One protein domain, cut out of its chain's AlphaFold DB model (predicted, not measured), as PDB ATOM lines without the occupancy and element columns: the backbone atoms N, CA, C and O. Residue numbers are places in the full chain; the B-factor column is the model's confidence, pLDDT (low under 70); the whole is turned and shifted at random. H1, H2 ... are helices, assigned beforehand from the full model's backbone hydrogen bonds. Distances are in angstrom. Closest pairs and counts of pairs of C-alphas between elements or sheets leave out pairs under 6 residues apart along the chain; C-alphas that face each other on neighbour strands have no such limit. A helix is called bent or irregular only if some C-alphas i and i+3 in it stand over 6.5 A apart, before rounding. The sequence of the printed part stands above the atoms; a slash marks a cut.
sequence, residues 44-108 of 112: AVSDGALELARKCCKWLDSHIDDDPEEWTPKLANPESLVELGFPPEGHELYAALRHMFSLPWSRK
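Overview. This is residues 44 to 108 of the 112 residues of the protein "HET domain-containing protein" of Fusarium kuroshium (UniProt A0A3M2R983). Four helices follow one another round an open frame with few contacts: the long H1 makes one side, H2 follows after the turn at the end of H1, H2 and H3 meet at a corner away from H1, and the chain then returns to H4, which crosses the first part of H1 and packs on its residues 48 to 53. H2 and H3 stay away from H1, and residues 64 to 70, at the turn from H1 into H2, stick out. The printed part has 65 residues with four named helices, H1, H2, H3 and H4 in that order, and no named strand; the class is all helix. The whole is only just compact, close to loose, with a radius of gyration of the C-alphas of 12.9 A and spans of 34 by 25 by 15 A.

Arrangement. H1, residues 47 to 62, touches H4, residues 92 to 102, with its residues 48 to 53 alone. The closest C-alphas of the two are those of Ala 49 and Leu 97, 4.7 A apart, and their lines are about perpendicular at 82 degrees. A tight link of 5 residues leads from H1 to H2, residues 68 to 76, yet these two helices are apart. A tight link of 1 residue joins H2 to H3, residues 78 to 83. H2 and H3 only just touch, with 3 pairs of C-alphas within 8 A, and touch only at the corner by their link; their closest C-alphas, those of Lys 74 and Ser 80, are 5.4 A apart. Their lines are about perpendicular at 75 degrees. H3 is apart from H1 and from H4, and H2 is apart from H4. In H1, H3 and H4 every O i to N i+4 pair is within hydrogen-bond range; in H2 it is 3 of 5.

Along the chain. H1 begins at C-alpha 47, at (-32.348, 11.592, -4.084), and measures 22.7 A to C-alpha 62, at (-11.185, 15.907, 2.744). H2 measures 12.1 A from C-alpha 68 to C-alpha 76; it is irregular, but only just, with C-alphas 70 and 73 lying 6.9 A apart. H3 measures 9.0 A. H4 measures 15.3 A and ends at C-alpha 102, at (-35.519, 13.083, 11.325).

Size, cuts and confidence. The printed part runs from residue 44 to residue 108 and has no cut. The two C-alphas farthest apart, those of Glu 79 and Lys 108, are 35.1 A apart, while those of Ala 44 and Lys 108, the first and last printed, are 16.1 A apart. No link is long; the one from H3 to H4, 8 residues, is short. The mean pLDDT of the printed part is 85.5, and residues 106 to 108 are under 70.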
ATOM      1  N   ALA A  44     -39.460   8.464   1.163       73.31
ATOM      2  CA  ALA A  44     -39.227   9.148   2.444       73.31
ATOM      3  C   ALA A  44     -37.910   9.948   2.466       73.31
ATOM      4  O   ALA A  44     -37.742  10.864   3.269       73.31
ATOM      5  N   VAL A  45     -36.970   9.595   1.589       79.50
ATOM      6  CA  VAL A  45     -35.719  10.321   1.373       79.50
ATOM      7  C   VAL A  45     -35.655  10.693  -0.101       79.50
ATOM      8  O   VAL A  45     -35.738   9.817  -0.956       79.50
ATOM      9  N   SER A  46     -35.521  11.984  -0.402       85.00
ATOM     10  CA  SER A  46     -35.315  12.445  -1.777       85.00
ATOM     11  C   SER A  46     -33.882  12.158  -2.233       85.00
ATOM     12  O   SER A  46     -32.953  12.389  -1.453       85.00
ATOM     13  N   ASP A  47     -33.684  11.799  -3.501       85.69
ATOM     14  CA  ASP A  47     -32.348  11.592  -4.084       85.69
ATOM     15  C   ASP A  47     -31.431  12.809  -3.904       85.69
ATOM     16  O   ASP A  47     -30.253  12.666  -3.581       85.69
ATOM     17  N   GLY A  48     -31.983  14.023  -4.006       87.69
ATOM     18  CA  GLY A  48     -31.233  15.259  -3.768       87.69
ATOM     19  C   GLY A  48     -30.695  15.388  -2.335       87.69
ATOM     20  O   GLY A  48     -29.586  15.879  -2.139       87.69
ATOM     21  N   ALA A  49     -31.440  14.916  -1.331       88.19
ATOM     22  CA  ALA A  49     -30.976  14.895   0.058       88.19
ATOM     23  C   ALA A  49     -29.825  13.901   0.255       88.19
ATOM     24  O   ALA A  49     -28.862  14.219   0.949       88.19
ATOM     25  N   LEU A  50     -29.898  12.726  -0.383       87.38
ATOM     26  CA  LEU A  50     -28.814  11.738  -0.360       87.38
ATOM     27  C   LEU A  50     -27.557  12.267  -1.046       87.38
ATOM     28  O   LEU A  50     -26.456  12.093  -0.526       87.38
ATOM     29  N   GLU A  51     -27.707  12.934  -2.187       90.88
ATOM     30  CA  GLU A  51     -26.571  13.496  -2.912       90.88
ATOM     31  C   GLU A  51     -25.917  14.645  -2.134       90.88
ATOM     32  O   GLU A  51     -24.690  14.698  -2.021       90.88
ATOM     33  N   LEU A  52     -26.720  15.504  -1.495       91.88
ATOM     34  CA  LEU A  52     -26.208  16.534  -0.593       91.88
ATOM     35  C   LEU A  52     -25.485  15.920   0.615       91.88
ATOM     36  O   LEU A  52     -24.391  16.365   0.951       91.88
ATOM     37  N   ALA A  53     -26.037  14.865   1.224       90.00
ATOM     38  CA  ALA A  53     -25.388  14.157   2.327       90.00
ATOM     39  C   ALA A  53     -24.032  13.568   1.909       90.00
ATOM     40  O   ALA A  53     -23.035  13.761   2.601       90.00
ATOM     41  N   ARG A  54     -23.964  12.914   0.740       90.31
ATOM     42  CA  ARG A  54     -22.705  12.398   0.177       90.31
ATOM     43  C   ARG A  54     -21.692  13.507  -0.058       90.31
ATOM     44  O   ARG A  54     -20.509  13.305   0.203       90.31
ATOM     45  N   LYS A  55     -22.138  14.664  -0.551       92.38
ATOM     46  CA  LYS A  55     -21.272  15.829  -0.736       92.38
ATOM     47  C   LYS A  55     -20.712  16.322   0.599       92.38
ATOM     48  O   LYS A  55     -19.512  16.561   0.676       92.38
ATOM     49  N   CYS A  56     -21.545  16.414   1.637       89.75
ATOM     50  CA  CYS A  56     -21.102  16.758   2.989       89.75
ATOM     51  C   CYS A  56     -20.061  15.761   3.517       89.75
ATOM     52  O   CYS A  56     -19.024  16.197   3.997       89.75
ATOM     53  N   CYS A  57     -20.295  14.450   3.378       89.12
ATOM     54  CA  CYS A  57     -19.336  13.425   3.804       89.12
ATOM     55  C   CYS A  57     -17.999  13.549   3.069       89.12
ATOM     56  O   CYS A  57     -16.966  13.643   3.714       89.12
ATOM     57  N   LYS A  58     -18.011  13.642   1.733       90.88
ATOM     58  CA  LYS A  58     -16.778  13.799   0.942       90.88
ATOM     59  C   LYS A  58     -15.998  15.054   1.315       90.88
ATOM     60  O   LYS A  58     -14.771  15.033   1.344       90.88
ATOM     61  N   TRP A  59     -16.709  16.154   1.548       90.44
ATOM     62  CA  TRP A  59     -16.085  17.398   1.969       90.44
ATOM     63  C   TRP A  59     -15.457  17.235   3.357       90.44
ATOM     64  O   TRP A  59     -14.287  17.559   3.509       90.44
ATOM     65  N   LEU A  60     -16.178  16.648   4.319       87.56
ATOM     66  CA  LEU A  60     -15.671  16.397   5.669       87.56
ATOM     67  C   LEU A  60     -14.454  15.461   5.669       87.56
ATOM     68  O   LEU A  60     -13.465  15.773   6.315       87.56
ATOM     69  N   ASP A  61     -14.491  14.373   4.897       87.88
ATOM     70  CA  ASP A  61     -13.362  13.443   4.748       87.88
ATOM     71  C   ASP A  61     -12.111  14.144   4.199       87.88
ATOM     72  O   ASP A  61     -10.992  13.798   4.562       87.88
ATOM     73  N   SER A  62     -12.295  15.145   3.331       88.50
ATOM     74  CA  SER A  62     -11.185  15.907   2.744       88.50
ATOM     75  C   SER A  62     -10.586  16.947   3.696       88.50
ATOM     76  O   SER A  62      -9.514  17.457   3.399       88.50
ATOM     77  N   HIS A  63     -11.275  17.267   4.797       86.38
ATOM     78  CA  HIS A  63     -10.882  18.287   5.779       86.38
ATOM     79  C   HIS A  63     -10.805  17.697   7.198       86.38
ATOM     80  O   HIS A  63     -10.875  18.425   8.185       86.38
ATOM     81  N   ILE A  64     -10.715  16.367   7.324       83.19
ATOM     82  CA  ILE A  64     -10.724  15.682   8.625       83.19
ATOM     83  C   ILE A  64      -9.467  15.985   9.452       83.19
ATOM     84  O   ILE A  64      -9.528  15.978  10.680       83.19
ATOM     85  N   ASP A  65      -8.357  16.268   8.768       89.19
ATOM     86  CA  ASP A  65      -7.070  16.636   9.361       89.19
ATOM     87  C   ASP A  65      -6.906  18.162   9.524       89.19
ATOM     88  O   ASP A  65      -5.939  18.608  10.144       89.19
ATOM     89  N   ASP A  66      -7.837  18.958   8.985       88.88
ATOM     90  CA  ASP A  66      -7.803  20.420   9.058       88.88
ATOM     91  C   ASP A  66      -8.366  20.917  10.397       88.88
ATOM     92  O   ASP A  66      -9.265  20.308  10.985       88.88
ATOM     93  N   ASP A  67      -7.885  22.074  10.863       87.56
ATOM     94  CA  ASP A  67      -8.398  22.697  12.083       87.56
ATOM     95  C   ASP A  67      -9.862  23.154  11.883       87.56
ATOM     96  O   ASP A  67     -10.142  23.971  10.995       87.56
ATOM     97  N   PRO A  68     -10.819  22.671  12.707       83.69
ATOM     98  CA  PRO A  68     -12.211  23.102  12.661       83.69
ATOM     99  C   PRO A  68     -12.421  24.614  12.696       83.69
ATOM    100  O   PRO A  68     -13.372  25.100  12.071       83.69
ATOM    101  N   GLU A  69     -11.559  25.361  13.390       87.62
ATOM    102  CA  GLU A  69     -11.649  26.820  13.491       87.62
ATOM    103  C   GLU A  69     -11.407  27.520  12.141       87.62
ATOM    104  O   GLU A  69     -11.915  28.620  11.912       87.62
ATOM    105  N   GLU A  70     -10.712  26.873  11.199       83.12
ATOM    106  CA  GLU A  70     -10.410  27.445   9.883       83.12
ATOM    107  C   GLU A  70     -11.584  27.362   8.897       83.12
ATOM    108  O   GLU A  70     -11.718  28.206   7.999       83.12
ATOM    109  N   TRP A  71     -12.448  26.351   9.032       83.44
ATOM    110  CA  TRP A  71     -13.540  26.112   8.086       83.44
ATOM    111  C   TRP A  71     -14.940  26.354   8.651       83.44
ATOM    112  O   TRP A  71     -15.863  26.594   7.866       83.44
ATOM    113  N   THR A  72     -15.129  26.392   9.976       83.31
ATOM    114  CA  THR A  72     -16.434  26.746  10.570       83.31
ATOM    115  C   THR A  72     -16.970  28.103  10.093       83.31
ATOM    116  O   THR A  72     -18.145  28.159   9.715       83.31
ATOM    117  N   PRO A  73     -16.162  29.182  10.009       86.19
ATOM    118  CA  PRO A  73     -16.637  30.469   9.499       86.19
ATOM    119  C   PRO A  73     -17.088  30.405   8.034       86.19
ATOM    120  O   PRO A  73     -18.044  31.075   7.652       86.19
ATOM    121  N   LYS A  74     -16.437  29.565   7.216       81.50
ATOM    122  CA  LYS A  74     -16.764  29.393   5.791       81.50
ATOM    123  C   LYS A  74     -18.101  28.679   5.602       81.50
ATOM    124  O   LYS A  74     -18.854  29.036   4.706       81.50
ATOM    125  N   LEU A  75     -18.417  27.706   6.456       81.94
ATOM    126  CA  LEU A  75     -19.719  27.030   6.435       81.94
ATOM    127  C   LEU A  75     -20.845  27.882   7.035       81.94
ATOM    128  O   LEU A  75     -22.005  27.684   6.686       81.94
ATOM    129  N   ALA A  76     -20.520  28.817   7.931       83.25
ATOM    130  CA  ALA A  76     -21.486  29.752   8.506       83.25
ATOM    131  C   ALA A  76     -21.814  30.932   7.571       83.25
ATOM    132  O   ALA A  76     -22.815  31.612   7.786       83.25
ATOM    133  N   ASN A  77     -20.989  31.178   6.547       86.44
ATOM    134  CA  ASN A  77     -21.191  32.253   5.581       86.44
ATOM    135  C   ASN A  77     -21.968  31.768   4.335       86.44
ATOM    136  O   ASN A  77     -21.452  30.922   3.597       86.44
ATOM    137  N   PRO A  78     -23.155  32.328   4.030       84.56
ATOM    138  CA  PRO A  78     -23.954  31.944   2.862       84.56
ATOM    139  C   PRO A  78     -23.227  32.082   1.521       84.56
ATOM    140  O   PRO A  78     -23.411  31.244   0.639       84.56
ATOM    141  N   GLU A  79     -22.389  33.108   1.358       86.12
ATOM    142  CA  GLU A  79     -21.639  33.319   0.114       86.12
ATOM    143  C   GLU A  79     -20.566  32.241  -0.073       86.12
ATOM    144  O   GLU A  79     -20.489  31.606  -1.125       86.12
ATOM    145  N   SER A  80     -19.806  31.944   0.985       86.69
ATOM    146  CA  SER A  80     -18.778  30.899   0.962       86.69
ATOM    147  C   SER A  80     -19.361  29.493   0.790       86.69
ATOM    148  O   SER A  80     -18.735  28.650   0.152       86.69
ATOM    149  N   LEU A  81     -20.573  29.223   1.290       86.00
ATOM    150  CA  LEU A  81     -21.268  27.957   1.027       86.00
ATOM    151  C   LEU A  81     -21.466  27.723  -0.476       86.00
ATOM    152  O   LEU A  81     -21.205  26.622  -0.968       86.00
ATOM    153  N   VAL A  82     -21.873  28.761  -1.210       88.88
ATOM    154  CA  VAL A  82     -22.070  28.683  -2.662       88.88
ATOM    155  C   VAL A  82     -20.736  28.507  -3.392       88.88
ATOM    156  O   VAL A  82     -20.661  27.703  -4.321       88.88
ATOM    157  N   GLU A  83     -19.664  29.174  -2.953       88.31
ATOM    158  CA  GLU A  83     -18.310  29.000  -3.514       88.31
ATOM    159  C   GLU A  83     -17.773  27.571  -3.336       88.31
ATOM    160  O   GLU A  83     -17.147  27.014  -4.237       88.31
ATOM    161  N   LEU A  84     -18.092  26.930  -2.210       86.38
ATOM    162  CA  LEU A  84     -17.811  25.513  -1.943       86.38
ATOM    163  C   LEU A  84     -18.739  24.562  -2.741       86.38
ATOM    164  O   LEU A  84     -18.668  23.329  -2.646       86.38
ATOM    165  N   GLY A  85     -19.632  25.131  -3.552       88.81
ATOM    166  CA  GLY A  85     -20.607  24.450  -4.391       88.81
ATOM    167  C   GLY A  85     -21.788  23.869  -3.616       88.81
ATOM    168  O   GLY A  85     -22.497  23.017  -4.160       88.81
ATOM    169  N   PHE A  86     -21.975  24.217  -2.344       91.38
ATOM    170  CA  PHE A  86     -23.179  23.834  -1.615       91.38
ATOM    171  C   PHE A  86     -24.376  24.681  -2.074       91.38
ATOM    172  O   PHE A  86     -24.193  25.768  -2.626       91.38
ATOM    173  N   PRO A  87     -25.612  24.179  -1.903       91.06
ATOM    174  CA  PRO A  87     -26.797  24.974  -2.195       91.06
ATOM    175  C   PRO A  87     -26.807  26.286  -1.387       91.06
ATOM    176  O   PRO A  87     -26.270  26.323  -0.283       91.06
ATOM    177  N   PRO A  88     -27.432  27.360  -1.893       89.12
ATOM    178  CA  PRO A  88     -27.551  28.603  -1.140       89.12
ATOM    179  C   PRO A  88     -28.411  28.413   0.114       89.12
ATOM    180  O   PRO A  88     -29.245  27.503   0.190       89.12
ATOM    181  N   GLU A  89     -28.251  29.309   1.086       84.88
ATOM    182  CA  GLU A  89     -29.091  29.319   2.282       84.88
ATOM    183  C   GLU A  89     -30.587  29.310   1.911       84.88
ATOM    184  O   GLU A  89     -31.029  29.969   0.970       84.88
ATOM    185  N   GLY A  90     -31.379  28.510   2.628       84.19
ATOM    186  CA  GLY A  90     -32.818  28.379   2.383       84.19
ATOM    187  C   GLY A  90     -33.208  27.433   1.241       84.19
ATOM    188  O   GLY A  90     -34.400  27.201   1.047       84.19
ATOM    189  N   HIS A  91     -32.251  26.829   0.526       90.06
ATOM    190  CA  HIS A  91     -32.556  25.836  -0.506       90.06
ATOM    191  C   HIS A  91     -33.318  24.624   0.068       90.06
ATOM    192  O   HIS A  91     -32.982  24.097   1.135       90.06
ATOM    193  N   GLU A  92     -34.317  24.124  -0.666       91.38
ATOM    194  CA  GLU A  92     -35.204  23.027  -0.235       91.38
ATOM    195  C   GLU A  92     -34.457  21.734   0.133       91.38
ATOM    196  O   GLU A  92     -34.871  20.994   1.028       91.38
ATOM    197  N   LEU A  93     -33.295  21.506  -0.484       90.75
ATOM    198  CA  LEU A  93     -32.412  20.374  -0.188       90.75
ATOM    199  C   LEU A  93     -31.971  20.330   1.278       90.75
ATOM    200  O   LEU A  93     -31.840  19.242   1.831       90.75
ATOM    201  N   TYR A  94     -31.809  21.474   1.948       90.44
ATOM    202  CA  TYR A  94     -31.509  21.493   3.380       90.44
ATOM    203  C   TYR A  94     -32.704  21.067   4.233       90.44
ATOM    204  O   TYR A  94     -32.529  20.480   5.301       90.44
ATOM    205  N   ALA A  95     -33.933  21.358   3.799       89.88
ATOM    206  CA  ALA A  95     -35.134  20.844   4.454       89.88
ATOM    207  C   ALA A  95     -35.275  19.334   4.229       89.88
ATOM    208  O   ALA A  95     -35.541  18.601   5.181       89.88
ATOM    209  N   ALA A  96     -35.008  18.860   3.012       89.06
ATOM    210  CA  ALA A  96     -35.023  17.438   2.682       89.06
ATOM    211  C   ALA A  96     -33.937  16.650   3.441       89.06
ATOM    212  O   ALA A  96     -34.211  15.579   3.981       89.06
ATOM    213  N   LEU A  97     -32.731  17.213   3.574       90.00
ATOM    214  CA  LEU A  97     -31.640  16.646   4.368       90.00
ATOM    215  C   LEU A  97     -32.008  16.560   5.858       90.00
ATOM    216  O   LEU A  97     -31.837  15.516   6.485       90.00
ATOM    217  N   ARG A  98     -32.588  17.626   6.426       89.62
ATOM    218  CA  ARG A  98     -33.107  17.611   7.807       89.62
ATOM    219  C   ARG A  98     -34.218  16.582   7.990       89.62
ATOM    220  O   ARG A  98     -34.240  15.889   9.006       89.62
ATOM    221  N   HIS A  99     -35.119  16.455   7.015       86.94
ATOM    222  CA  HIS A  99     -36.172  15.447   7.047       86.94
ATOM    223  C   HIS A  99     -35.583  14.034   7.057       86.94
ATOM    224  O   HIS A  99     -35.959  13.240   7.916       86.94
ATOM    225  N   MET A 100     -34.601  13.751   6.198       86.44
ATOM    226  CA  MET A 100     -33.883  12.474   6.170       86.44
ATOM    227  C   MET A 100     -33.315  12.115   7.552       86.44
ATOM    228  O   MET A 100     -33.578  11.023   8.053       86.44
ATOM    229  N   PHE A 101     -32.620  13.046   8.217       83.62
ATOM    230  CA  PHE A 101     -32.091  12.830   9.571       83.62
ATOM    231  C   PHE A 101     -33.162  12.794  10.669       83.62
ATOM    232  O   PHE A 101     -32.878  12.362  11.786       83.62
ATOM    233  N   SER A 102     -34.396  13.207  10.388       83.75
ATOM    234  CA  SER A 102     -35.519  13.083  11.325       83.75
ATOM    235  C   SER A 102     -36.211  11.719  11.274       83.75
ATOM    236  O   SER A 102     -36.985  11.399  12.179       83.75
ATOM    237  N   LEU A 103     -35.948  10.915  10.236       82.81
ATOM    238  CA  LEU A 103     -36.614   9.633  10.042       82.81
ATOM    239  C   LEU A 103     -36.286   8.646  11.174       82.81
ATOM    240  O   LEU A 103     -35.185   8.657  11.713       82.81
ATOM    241  N   PRO A 104     -37.200   7.719  11.519       74.00
ATOM    242  CA  PRO A 104     -37.000   6.821  12.656       74.00
ATOM    243  C   PRO A 104     -35.723   5.979  12.596       74.00
ATOM    244  O   PRO A 104     -35.211   5.591  13.640       74.00
ATOM    245  N   TRP A 105     -35.217   5.666  11.401       72.00
ATOM    246  CA  TRP A 105     -34.012   4.857  11.234       72.00
ATOM    247  C   TRP A 105     -32.730   5.595  11.628       72.00
ATOM    248  O   TRP A 105     -31.858   4.959  12.207       72.00
ATOM    249  N   SER A 106     -32.632   6.913  11.419       64.44
ATOM    250  CA  SER A 106     -31.432   7.696  11.767       64.44
ATOM    251  C   SER A 106     -31.193   7.763  13.279       64.44
ATOM    252  O   SER A 106     -30.085   8.025  13.731       64.44
ATOM    253  N   ARG A 107     -32.246   7.526  14.069       61.62
ATOM    254  CA  ARG A 107     -32.220   7.526  15.538       61.62
ATOM    255  C   ARG A 107     -32.098   6.129  16.139       61.62
ATOM    256  O   ARG A 107     -32.011   5.998  17.359       61.62
ATOM    257  N   LYS A 108     -32.150   5.069  15.327       60.31
ATOM    258  CA  LYS A 108     -32.014   3.699  15.825       60.31
ATOM    259  C   LYS A 108     -30.532   3.391  16.012       60.31
ATOM    260  O   LYS A 108     -29.798   3.288  15.041       60.31
TER     261      LYS A 108